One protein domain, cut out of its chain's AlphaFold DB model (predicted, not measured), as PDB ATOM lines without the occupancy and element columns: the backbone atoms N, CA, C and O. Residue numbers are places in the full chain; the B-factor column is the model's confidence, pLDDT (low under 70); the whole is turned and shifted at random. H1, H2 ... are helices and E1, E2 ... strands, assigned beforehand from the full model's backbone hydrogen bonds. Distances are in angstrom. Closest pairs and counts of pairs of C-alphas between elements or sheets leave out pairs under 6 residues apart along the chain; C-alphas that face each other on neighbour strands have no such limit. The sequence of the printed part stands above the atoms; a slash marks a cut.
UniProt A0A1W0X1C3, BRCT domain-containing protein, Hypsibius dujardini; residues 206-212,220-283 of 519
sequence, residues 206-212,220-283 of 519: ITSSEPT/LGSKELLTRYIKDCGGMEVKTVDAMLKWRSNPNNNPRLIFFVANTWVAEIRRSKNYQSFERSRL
ATOM      1  N   ILE A 206     158.098 165.167 113.099       63.44
ATOM      2  CA  ILE A 206     157.910 164.475 111.823       63.44
ATOM      3  C   ILE A 206     158.685 163.162 111.896       63.44
ATOM      4  O   ILE A 206     159.876 163.139 112.211       63.44
ATOM      5  N   THR A 207     157.976 162.069 111.629       58.28
ATOM      6  CA  THR A 207     158.472 160.692 111.683       58.28
ATOM      7  C   THR A 207     158.506 160.105 110.275       58.28
ATOM      8  O   THR A 207     157.602 160.357 109.478       58.28
ATOM      9  N   SER A 208     159.560 159.356 109.941       53.41
ATOM     10  CA  SER A 208     159.685 158.710 108.627       53.41
ATOM     11  C   SER A 208     159.039 157.330 108.654       53.41
ATOM     12  O   SER A 208     159.439 156.485 109.449       53.41
ATOM     13  N   SER A 209     158.067 157.066 107.782       46.34
ATOM     14  CA  SER A 209     157.457 155.736 107.655       46.34
ATOM     15  C   SER A 209     158.312 154.733 106.875       46.34
ATOM     16  O   SER A 209     157.976 153.552 106.865       46.34
ATOM     17  N   GLU A 210     159.386 155.163 106.208       46.03
ATOM     18  CA  GLU A 210     160.168 154.262 105.361       46.03
ATOM     19  C   GLU A 210     161.110 153.363 106.180       46.03
ATOM     20  O   GLU A 210     161.910 153.867 106.977       46.03
ATOM     21  N   PRO A 211     161.071 152.033 105.974       43.72
ATOM     22  CA  PRO A 211     162.079 151.137 106.512       43.72
ATOM     23  C   PRO A 211     163.371 151.322 105.712       43.72
ATOM     24  O   PRO A 211     163.541 150.740 104.640       43.72
ATOM     25  N   THR A 212     164.305 152.120 106.234       43.97
ATOM     26  CA  THR A 212     165.667 152.165 105.696       43.97
ATOM     27  C   THR A 212     166.248 150.750 105.699       43.97
ATOM     28  O   THR A 212     166.204 150.052 106.711       43.97
ATOM     29  N   LEU A 220     156.317 148.281 114.067       54.16
ATOM     30  CA  LEU A 220     155.925 149.687 114.164       54.16
ATOM     31  C   LEU A 220     155.982 150.363 112.776       54.16
ATOM     32  O   LEU A 220     155.911 151.582 112.685       54.16
ATOM     33  N   GLY A 221     156.145 149.573 111.706       56.88
ATOM     34  CA  GLY A 221     156.350 150.055 110.334       56.88
ATOM     35  C   GLY A 221     155.097 150.592 109.634       56.88
ATOM     36  O   GLY A 221     155.218 151.204 108.582       56.88
ATOM     37  N   SER A 222     153.902 150.395 110.202       74.50
ATOM     38  CA  SER A 222     152.677 151.032 109.705       74.50
ATOM     39  C   SER A 222     152.516 152.419 110.336       74.50
ATOM     40  O   SER A 222     152.651 152.593 111.553       74.50
ATOM     41  N   LYS A 223     152.186 153.409 109.500       78.19
ATOM     42  CA  LYS A 223     151.892 154.789 109.914       78.19
ATOM     43  C   LYS A 223     150.737 154.834 110.918       78.19
ATOM     44  O   LYS A 223     150.768 155.605 111.870       78.19
ATOM     45  N   GLU A 224     149.748 153.967 110.741       80.81
ATOM     46  CA  GLU A 224     148.549 153.838 111.570       80.81
ATOM     47  C   GLU A 224     148.910 153.353 112.978       80.81
ATOM     48  O   GLU A 224     148.422 153.908 113.963       80.81
ATOM     49  N   LEU A 225     149.807 152.363 113.084       80.31
ATOM     50  CA  LEU A 225     150.346 151.903 114.365       80.31
ATOM     51  C   LEU A 225     151.122 153.023 115.064       80.31
ATOM     52  O   LEU A 225     150.882 153.281 116.243       80.31
ATOM     53  N   LEU A 226     152.006 153.723 114.348       81.31
ATOM     54  CA  LEU A 226     152.782 154.832 114.905       81.31
ATOM     55  C   LEU A 226     151.883 155.976 115.405       81.31
ATOM     56  O   LEU A 226     152.012 156.400 116.554       81.31
ATOM     57  N   THR A 227     150.918 156.412 114.589       82.44
ATOM     58  CA  THR A 227     149.895 157.405 114.954       82.44
ATOM     59  C   THR A 227     149.083 156.956 116.170       82.44
ATOM     60  O   THR A 227     148.807 157.773 117.051       82.44
ATOM     61  N   ARG A 228     148.705 155.672 116.255       84.88
ATOM     62  CA  ARG A 228     147.995 155.126 117.419       84.88
ATOM     63  C   ARG A 228     148.847 155.219 118.682       84.88
ATOM     64  O   ARG A 228     148.361 155.740 119.675       84.88
ATOM     65  N   TYR A 229     150.119 154.819 118.638       82.19
ATOM     66  CA  TYR A 229     150.997 154.911 119.810       82.19
ATOM     67  C   TYR A 229     151.277 156.348 120.252       82.19
ATOM     68  O   TYR A 229     151.341 156.606 121.450       82.19
ATOM     69  N   ILE A 230     151.398 157.297 119.317       82.50
ATOM     70  CA  ILE A 230     151.513 158.722 119.657       82.50
ATOM     71  C   ILE A 230     150.265 159.178 120.430       82.50
ATOM     72  O   ILE A 230     150.407 159.814 121.474       82.50
ATOM     73  N   LYS A 231     149.062 158.789 119.982       84.44
ATOM     74  CA  LYS A 231     147.788 159.098 120.661       84.44
ATOM     75  C   LYS A 231     147.651 158.399 122.018       84.44
ATOM     76  O   LYS A 231     147.267 159.051 122.984       84.44
ATOM     77  N   ASP A 232     148.036 157.126 122.122       82.69
ATOM     78  CA  ASP A 232     148.059 156.368 123.385       82.69
ATOM     79  C   ASP A 232     149.013 157.003 124.425       82.69
ATOM     80  O   ASP A 232     148.815 156.855 125.631       82.69
ATOM     81  N   CYS A 233     150.037 157.740 123.976       75.00
ATOM     82  CA  CYS A 233     150.938 158.534 124.819       75.00
ATOM     83  C   CYS A 233     150.483 159.992 125.046       75.00
ATOM     84  O   CYS A 233     151.252 160.780 125.594       75.00
ATOM     85  N   GLY A 234     149.267 160.374 124.637       79.25
ATOM     86  CA  GLY A 234     148.728 161.734 124.794       79.25
ATOM     87  C   GLY A 234     149.207 162.752 123.749       79.25
ATOM     88  O   GLY A 234     148.959 163.946 123.897       79.25
ATOM     89  N   GLY A 235     149.892 162.308 122.693       80.50
ATOM     90  CA  GLY A 235     150.312 163.148 121.574       80.50
ATOM     91  C   GLY A 235     149.205 163.380 120.539       80.50
ATOM     92  O   GLY A 235     148.293 162.570 120.368       80.50
ATOM     93  N   MET A 236     149.310 164.485 119.798       81.88
ATOM     94  CA  MET A 236     148.358 164.870 118.750       81.88
ATOM     95  C   MET A 236     148.928 164.617 117.348       81.88
ATOM     96  O   MET A 236     150.070 164.960 117.054       81.88
ATOM     97  N   GLU A 237     148.105 164.063 116.457       84.25
ATOM     98  CA  GLU A 237     148.419 163.922 115.032       84.25
ATOM     99  C   GLU A 237     148.057 165.211 114.280       84.25
ATOM    100  O   GLU A 237     146.903 165.640 114.303       84.25
ATOM    101  N   VAL A 238     149.021 165.799 113.569       80.69
ATOM    102  CA  VAL A 238     148.803 166.968 112.703       80.69
ATOM    103  C   VAL A 238     148.892 166.518 111.246       80.69
ATOM    104  O   VAL A 238     149.944 166.076 110.796       80.69
ATOM    105  N   LYS A 239     147.771 166.586 110.517       77.31
ATOM    106  CA  LYS A 239     147.643 165.968 109.182       77.31
ATOM    107  C   LYS A 239     148.103 166.839 108.009       77.31
ATOM    108  O   LYS A 239     148.363 166.292 106.944       77.31
ATOM    109  N   THR A 240     148.177 168.160 108.175       76.44
ATOM    110  CA  THR A 240     148.525 169.104 107.097       76.44
ATOM    111  C   THR A 240     149.535 170.147 107.566       76.44
ATOM    112  O   THR A 240     149.608 170.472 108.756       76.44
ATOM    113  N   VAL A 241     150.296 170.704 106.617       68.94
ATOM    114  CA  VAL A 241     151.237 171.804 106.880       68.94
ATOM    115  C   VAL A 241     150.492 173.027 107.419       68.94
ATOM    116  O   VAL A 241     150.933 173.605 108.405       68.94
ATOM    117  N   ASP A 242     149.312 173.356 106.889       70.88
ATOM    118  CA  ASP A 242     148.507 174.477 107.392       70.88
ATOM    119  C   ASP A 242     148.011 174.269 108.821       70.88
ATOM    120  O   ASP A 242     148.024 175.205 109.617       70.88
ATOM    121  N   ALA A 243     147.624 173.044 109.199       76.19
ATOM    122  CA  ALA A 243     147.267 172.745 110.583       76.19
ATOM    123  C   ALA A 243     148.480 172.908 111.517       76.19
ATOM    124  O   ALA A 243     148.339 173.443 112.616       76.19
ATOM    125  N   MET A 244     149.678 172.522 111.064       73.69
ATOM    126  CA  MET A 244     150.937 172.723 111.788       73.69
ATOM    127  C   MET A 244     151.308 174.210 111.902       73.69
ATOM    128  O   MET A 244     151.706 174.658 112.978       73.69
ATOM    129  N   LEU A 245     151.150 174.992 110.831       69.75
ATOM    130  CA  LEU A 245     151.399 176.435 110.825       69.75
ATOM    131  C   LEU A 245     150.384 177.180 111.699       69.75
ATOM    132  O   LEU A 245     150.785 177.965 112.551       69.75
ATOM    133  N   LYS A 246     149.088 176.874 111.582       76.06
ATOM    134  CA  LYS A 246     148.021 177.428 112.432       76.06
ATOM    135  C   LYS A 246     148.230 177.083 113.906       76.06
ATOM    136  O   LYS A 246     148.037 177.939 114.766       76.06
ATOM    137  N   TRP A 247     148.674 175.860 114.203       75.00
ATOM    138  CA  TRP A 247     149.071 175.462 115.553       75.00
ATOM    139  C   TRP A 247     150.295 176.262 116.037       75.00
ATOM    140  O   TRP A 247     150.275 176.762 117.158       75.00
ATOM    141  N   ARG A 248     151.318 176.472 115.196       67.75
ATOM    142  CA  ARG A 248     152.519 177.266 115.525       67.75
ATOM    143  C   ARG A 248     152.232 178.763 115.718       67.75
ATOM    144  O   ARG A 248     152.926 179.402 116.501       67.75
ATOM    145  N   SER A 249     151.244 179.314 115.014       68.31
ATOM    146  CA  SER A 249     150.852 180.730 115.095       68.31
ATOM    147  C   SER A 249     149.985 181.071 116.313       68.31
ATOM    148  O   SER A 249     149.740 182.246 116.571       68.31
ATOM    149  N   ASN A 250     149.510 180.078 117.069       70.62
ATOM    150  CA  ASN A 250     148.772 180.315 118.307       70.62
ATOM    151  C   ASN A 250     149.741 180.800 119.408       70.62
ATOM    152  O   ASN A 250     150.642 180.042 119.763       70.62
ATOM    153  N   PRO A 251     149.559 181.999 120.000       67.12
ATOM    154  CA  PRO A 251     150.479 182.544 121.006       67.12
ATOM    155  C   PRO A 251     150.552 181.718 122.301       67.12
ATOM    156  O   PRO A 251     151.530 181.834 123.037       67.12
ATOM    157  N   ASN A 252     149.555 180.867 122.571       66.50
ATOM    158  CA  ASN A 252     149.565 179.947 123.712       66.50
ATOM    159  C   ASN A 252     150.422 178.695 123.455       66.50
ATOM    160  O   ASN A 252     150.853 178.039 124.402       66.50
ATOM    161  N   ASN A 253     150.688 178.361 122.189       62.00
ATOM    162  CA  ASN A 253     151.580 177.269 121.830       62.00
ATOM    163  C   ASN A 253     153.011 177.798 121.779       62.00
ATOM    164  O   ASN A 253     153.321 178.733 121.046       62.00
ATOM    165  N   ASN A 254     153.912 177.175 122.535       49.34
ATOM    166  CA  ASN A 254     155.325 177.537 122.527       49.34
ATOM    167  C   ASN A 254     155.894 177.237 121.119       49.34
ATOM    168  O   ASN A 254     155.952 176.061 120.756       49.34
ATOM    169  N   PRO A 255     156.294 178.231 120.296       49.00
ATOM    170  CA  PRO A 255     156.478 178.048 118.850       49.00
ATOM    171  C   PRO A 255     157.856 177.445 118.521       49.00
ATOM    172  O   PRO A 255     158.651 178.001 117.755       49.00
ATOM    173  N   ARG A 256     158.176 176.312 119.151       55.53
ATOM    174  CA  ARG A 256     159.522 175.750 119.231       55.53
ATOM    175  C   ARG A 256     159.690 174.542 118.331       55.53
ATOM    176  O   ARG A 256     159.323 173.437 118.710       55.53
ATOM    177  N   LEU A 257     160.374 174.807 117.216       60.72
ATOM    178  CA  LEU A 257     161.177 173.868 116.427       60.72
ATOM    179  C   LEU A 257     160.474 172.545 116.081       60.72
ATOM    180  O   LEU A 257     160.339 171.648 116.906       60.72
ATOM    181  N   ILE A 258     160.101 172.397 114.811       68.69
ATOM    182  CA  ILE A 258     159.717 171.093 114.268       68.69
ATOM    183  C   ILE A 258     160.976 170.218 114.231       68.69
ATOM    184  O   ILE A 258     162.006 170.644 113.702       68.69
ATOM    185  N   PHE A 259     160.893 169.012 114.788       76.38
ATOM    186  CA  PHE A 259     162.007 168.068 114.831       76.38
ATOM    187  C   PHE A 259     161.717 166.842 113.965       76.38
ATOM    188  O   PHE A 259     160.662 166.221 114.073       76.38
ATOM    189  N   PHE A 260     162.686 166.468 113.133       80.69
ATOM    190  CA  PHE A 260     162.655 165.232 112.357       80.69
ATOM    191  C   PHE A 260     163.312 164.126 113.184       80.69
ATOM    192  O   PHE A 260     164.479 164.249 113.567       80.69
ATOM    193  N   VAL A 261     162.559 163.073 113.504       85.31
ATOM    194  CA  VAL A 261     162.982 162.019 114.438       85.31
ATOM    195  C   VAL A 261     162.670 160.629 113.892       85.31
ATOM    196  O   VAL A 261     161.646 160.404 113.250       85.31
ATOM    197  N   ALA A 262     163.566 159.681 114.145       85.94
ATOM    198  CA  ALA A 262     163.401 158.292 113.747       85.94
ATOM    199  C   ALA A 262     162.335 157.585 114.603       85.94
ATOM    200  O   ALA A 262     162.234 157.814 115.811       85.94
ATOM    201  N   ASN A 263     161.594 156.646 114.007       83.69
ATOM    202  CA  ASN A 263     160.535 155.884 114.695       83.69
ATOM    203  C   ASN A 263     161.062 155.063 115.883       83.69
ATOM    204  O   ASN A 263     160.307 154.730 116.801       83.69
ATOM    205  N   THR A 264     162.365 154.764 115.894       84.81
ATOM    206  CA  THR A 264     163.070 154.134 117.016       84.81
ATOM    207  C   THR A 264     162.912 154.919 118.318       84.81
ATOM    208  O   THR A 264     162.752 154.297 119.364       84.81
ATOM    209  N   TRP A 265     162.833 156.253 118.270       87.75
ATOM    210  CA  TRP A 265     162.569 157.095 119.442       87.75
ATOM    211  C   TRP A 265     161.196 156.824 120.066       87.75
ATOM    212  O   TRP A 265     161.074 156.634 121.277       87.75
ATOM    213  N   VAL A 266     160.153 156.734 119.235       84.81
ATOM    214  CA  VAL A 266     158.790 156.423 119.697       84.81
ATOM    215  C   VAL A 266     158.732 154.993 120.251       84.81
ATOM    216  O   VAL A 266     158.101 154.743 121.281       84.81
ATOM    217  N   ALA A 267     159.469 154.059 119.638       84.31
ATOM    218  CA  ALA A 267     159.642 152.705 120.164       84.31
ATOM    219  C   ALA A 267     160.356 152.681 121.534       84.31
ATOM    220  O   ALA A 267     159.993 151.888 122.403       84.31
ATOM    221  N   GLU A 268     161.351 153.545 121.753       85.50
ATOM    222  CA  GLU A 268     162.087 153.675 123.016       85.50
ATOM    223  C   GLU A 268     161.259 154.315 124.133       85.50
ATOM    224  O   GLU A 268     161.281 153.809 125.260       85.50
ATOM    225  N   ILE A 269     160.476 155.357 123.835       83.31
ATOM    226  CA  ILE A 269     159.503 155.927 124.781       83.31
ATOM    227  C   ILE A 269     158.513 154.843 125.211       83.31
ATOM    228  O   ILE A 269     158.348 154.594 126.407       83.31
ATOM    229  N   ARG A 270     157.928 154.117 124.248       83.19
ATOM    230  CA  ARG A 270     156.999 153.013 124.524       83.19
ATOM    231  C   ARG A 270     157.636 151.915 125.382       83.19
ATOM    232  O   ARG A 270     157.012 151.451 126.333       83.19
ATOM    233  N   ARG A 271     158.867 151.494 125.062       85.38
ATOM    234  CA  ARG A 271     159.583 150.428 125.789       85.38
ATOM    235  C   ARG A 271     159.942 150.847 127.214       85.38
ATOM    236  O   ARG A 271     159.780 150.057 128.136       85.38
ATOM    237  N   SER A 272     160.441 152.070 127.391       84.88
ATOM    238  CA  SER A 272     160.919 152.563 128.688       84.88
ATOM    239  C   SER A 272     159.815 153.141 129.579       84.88
ATOM    240  O   SER A 272     160.068 153.370 130.762       84.88
ATOM    241  N   LYS A 273     158.615 153.396 129.029       81.25
ATOM    242  CA  LYS A 273     157.501 154.135 129.663       81.25
ATOM    243  C   LYS A 273     157.909 155.507 130.222       81.25
ATOM    244  O   LYS A 273     157.238 156.056 131.091       81.25
ATOM    245  N   ASN A 274     159.021 156.050 129.736       77.38
ATOM    246  CA  ASN A 274     159.628 157.290 130.191       77.38
ATOM    247  C   ASN A 274     160.017 158.125 128.971       77.38
ATOM    248  O   ASN A 274     160.376 157.586 127.924       77.38
ATOM    249  N   TYR A 275     159.971 159.448 129.112       77.50
ATOM    250  CA  TYR A 275     160.456 160.343 128.069       77.50
ATOM    251  C   TYR A 275     161.964 160.142 127.867       77.50
ATOM    252  O   TYR A 275     162.747 160.300 128.806       77.50
ATOM    253  N   GLN A 276     162.363 159.814 126.639       80.44
ATOM    254  CA  GLN A 276     163.761 159.780 126.216       80.44
ATOM    255  C   GLN A 276     164.082 161.047 125.426       80.44
ATOM    256  O   GLN A 276     163.256 161.531 124.652       80.44
ATOM    257  N   SER A 277     165.298 161.570 125.577       82.62
ATOM    258  CA  SER A 277     165.763 162.685 124.750       82.62
ATOM    259  C   SER A 277     165.842 162.263 123.280       82.62
ATOM    260  O   SER A 277     166.528 161.300 122.945       82.62
ATOM    261  N   PHE A 278     165.177 163.011 122.400       83.69
ATOM    262  CA  PHE A 278     165.165 162.744 120.958       83.69
ATOM    263  C   PHE A 278     166.481 163.098 120.246       83.69
ATOM    264  O   PHE A 278     166.630 162.774 119.073       83.69
ATOM    265  N   GLU A 279     167.444 163.742 120.921       81.88
ATOM    266  CA  GLU A 279     168.710 164.200 120.318       81.88
ATOM    267  C   GLU A 279     169.473 163.074 119.604       81.88
ATOM    268  O   GLU A 279     170.007 163.287 118.519       81.88
ATOM    269  N   ARG A 280     169.484 161.865 120.186       84.06
ATOM    270  CA  ARG A 280     170.155 160.675 119.626       84.06
ATOM    271  C   ARG A 280     169.418 160.052 118.440       84.06
ATOM    272  O   ARG A 280     170.001 159.254 117.716       84.06
ATOM    273  N   SER A 281     168.149 160.400 118.268       87.81
ATOM    274  CA  SER A 281     167.248 159.845 117.259       87.81
ATOM    275  C   SER A 281     166.825 160.894 116.232       87.81
ATOM    276  O   SER A 281     165.895 160.655 115.460       87.81
ATOM    277  N   ARG A 282     167.476 162.065 116.222       84.94
ATOM    278  CA  ARG A 282     167.294 163.072 115.177       84.94
ATOM    279  C   ARG A 282     167.721 162.500 113.836       84.94
ATOM    280  O   ARG A 282     168.823 161.976 113.704       84.94
ATOM    281  N   LEU A 283     166.857 162.659 112.844       85.25
ATOM    282  CA  LEU A 283     167.208 162.370 111.462       85.25
ATOM    283  C   LEU A 283     168.188 163.438 110.939       85.25
ATOM    284  O   LEU A 283     168.186 164.580 111.427       85.25
TER     285      LEU A 283
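What this domain is: This is residues 206 to 212 and 220 to 283 of the 519 residues of the protein "BRCT domain-containing protein" of Hypsibius dujardini (UniProt A0A1W0X1C3). Two helices, H1 and H3, sit side by side at one end, with the short E1 and H4 beside H3, while H2 lies at the other end, touching no helix, on a wide loop of chain that leaves H1 and comes back to E1. Residues 249 to 254, just after H2, stick out. The 71 printed residues hold four named helices and one named strand in the order H1, H2, E1, H3, H4; the class is mostly helix, though under half of the residues, 35, are in named elements. The whole is compact, with a radius of gyration of the C-alphas of 12.8 A and spans of 34 by 23 by 22 A.

How they stand to each other: Residues 206 to 207 form a short parallel pairing with residues 260 to 261 of E1, residues 259 to 261, which pairs with no named strand. H1, residues 223 to 232, touches H3, residues 263 to 272, closest at the C-alphas of Ile 230 and Val 266, 7.6 A apart. They run the same way at a steep tilt of 36 degrees, only just past shallow. H2, residues 241 to 248, is apart from H1, E1 and H3. H3 only just touches H4, residues 278 to 281, with 3 pairs of C-alphas within 8 A, the closest those of Trp 265 and Ser 281 at 5.8 A. E1 and H3 meet only through their link. In H1, H2 and H3 every O i to N i+4 pair is within hydrogen-bond range; H4 is too short for one.

Where its parts are: H1 begins at C-alpha 223 (151.892, 154.789, 109.914) and is 14.1 A long. H2 is 10.3 A, E1 6.1 A and H3 14.4 A. H4 is 5.1 A and ends at C-alpha 281 (167.248, 159.845, 117.259).

The domain as a whole: The C-alphas farthest apart, those of Thr 212 and Pro 251, are 37.3 A apart. Residues 213 to 219 are not printed; C-alphas 212 and 220 are 13.1 A apart across the cut. No link between named elements is long. The mean pLDDT of the printed part is 74.3; 21 residues are under 70, among them 206 to 212 and 251 to 258.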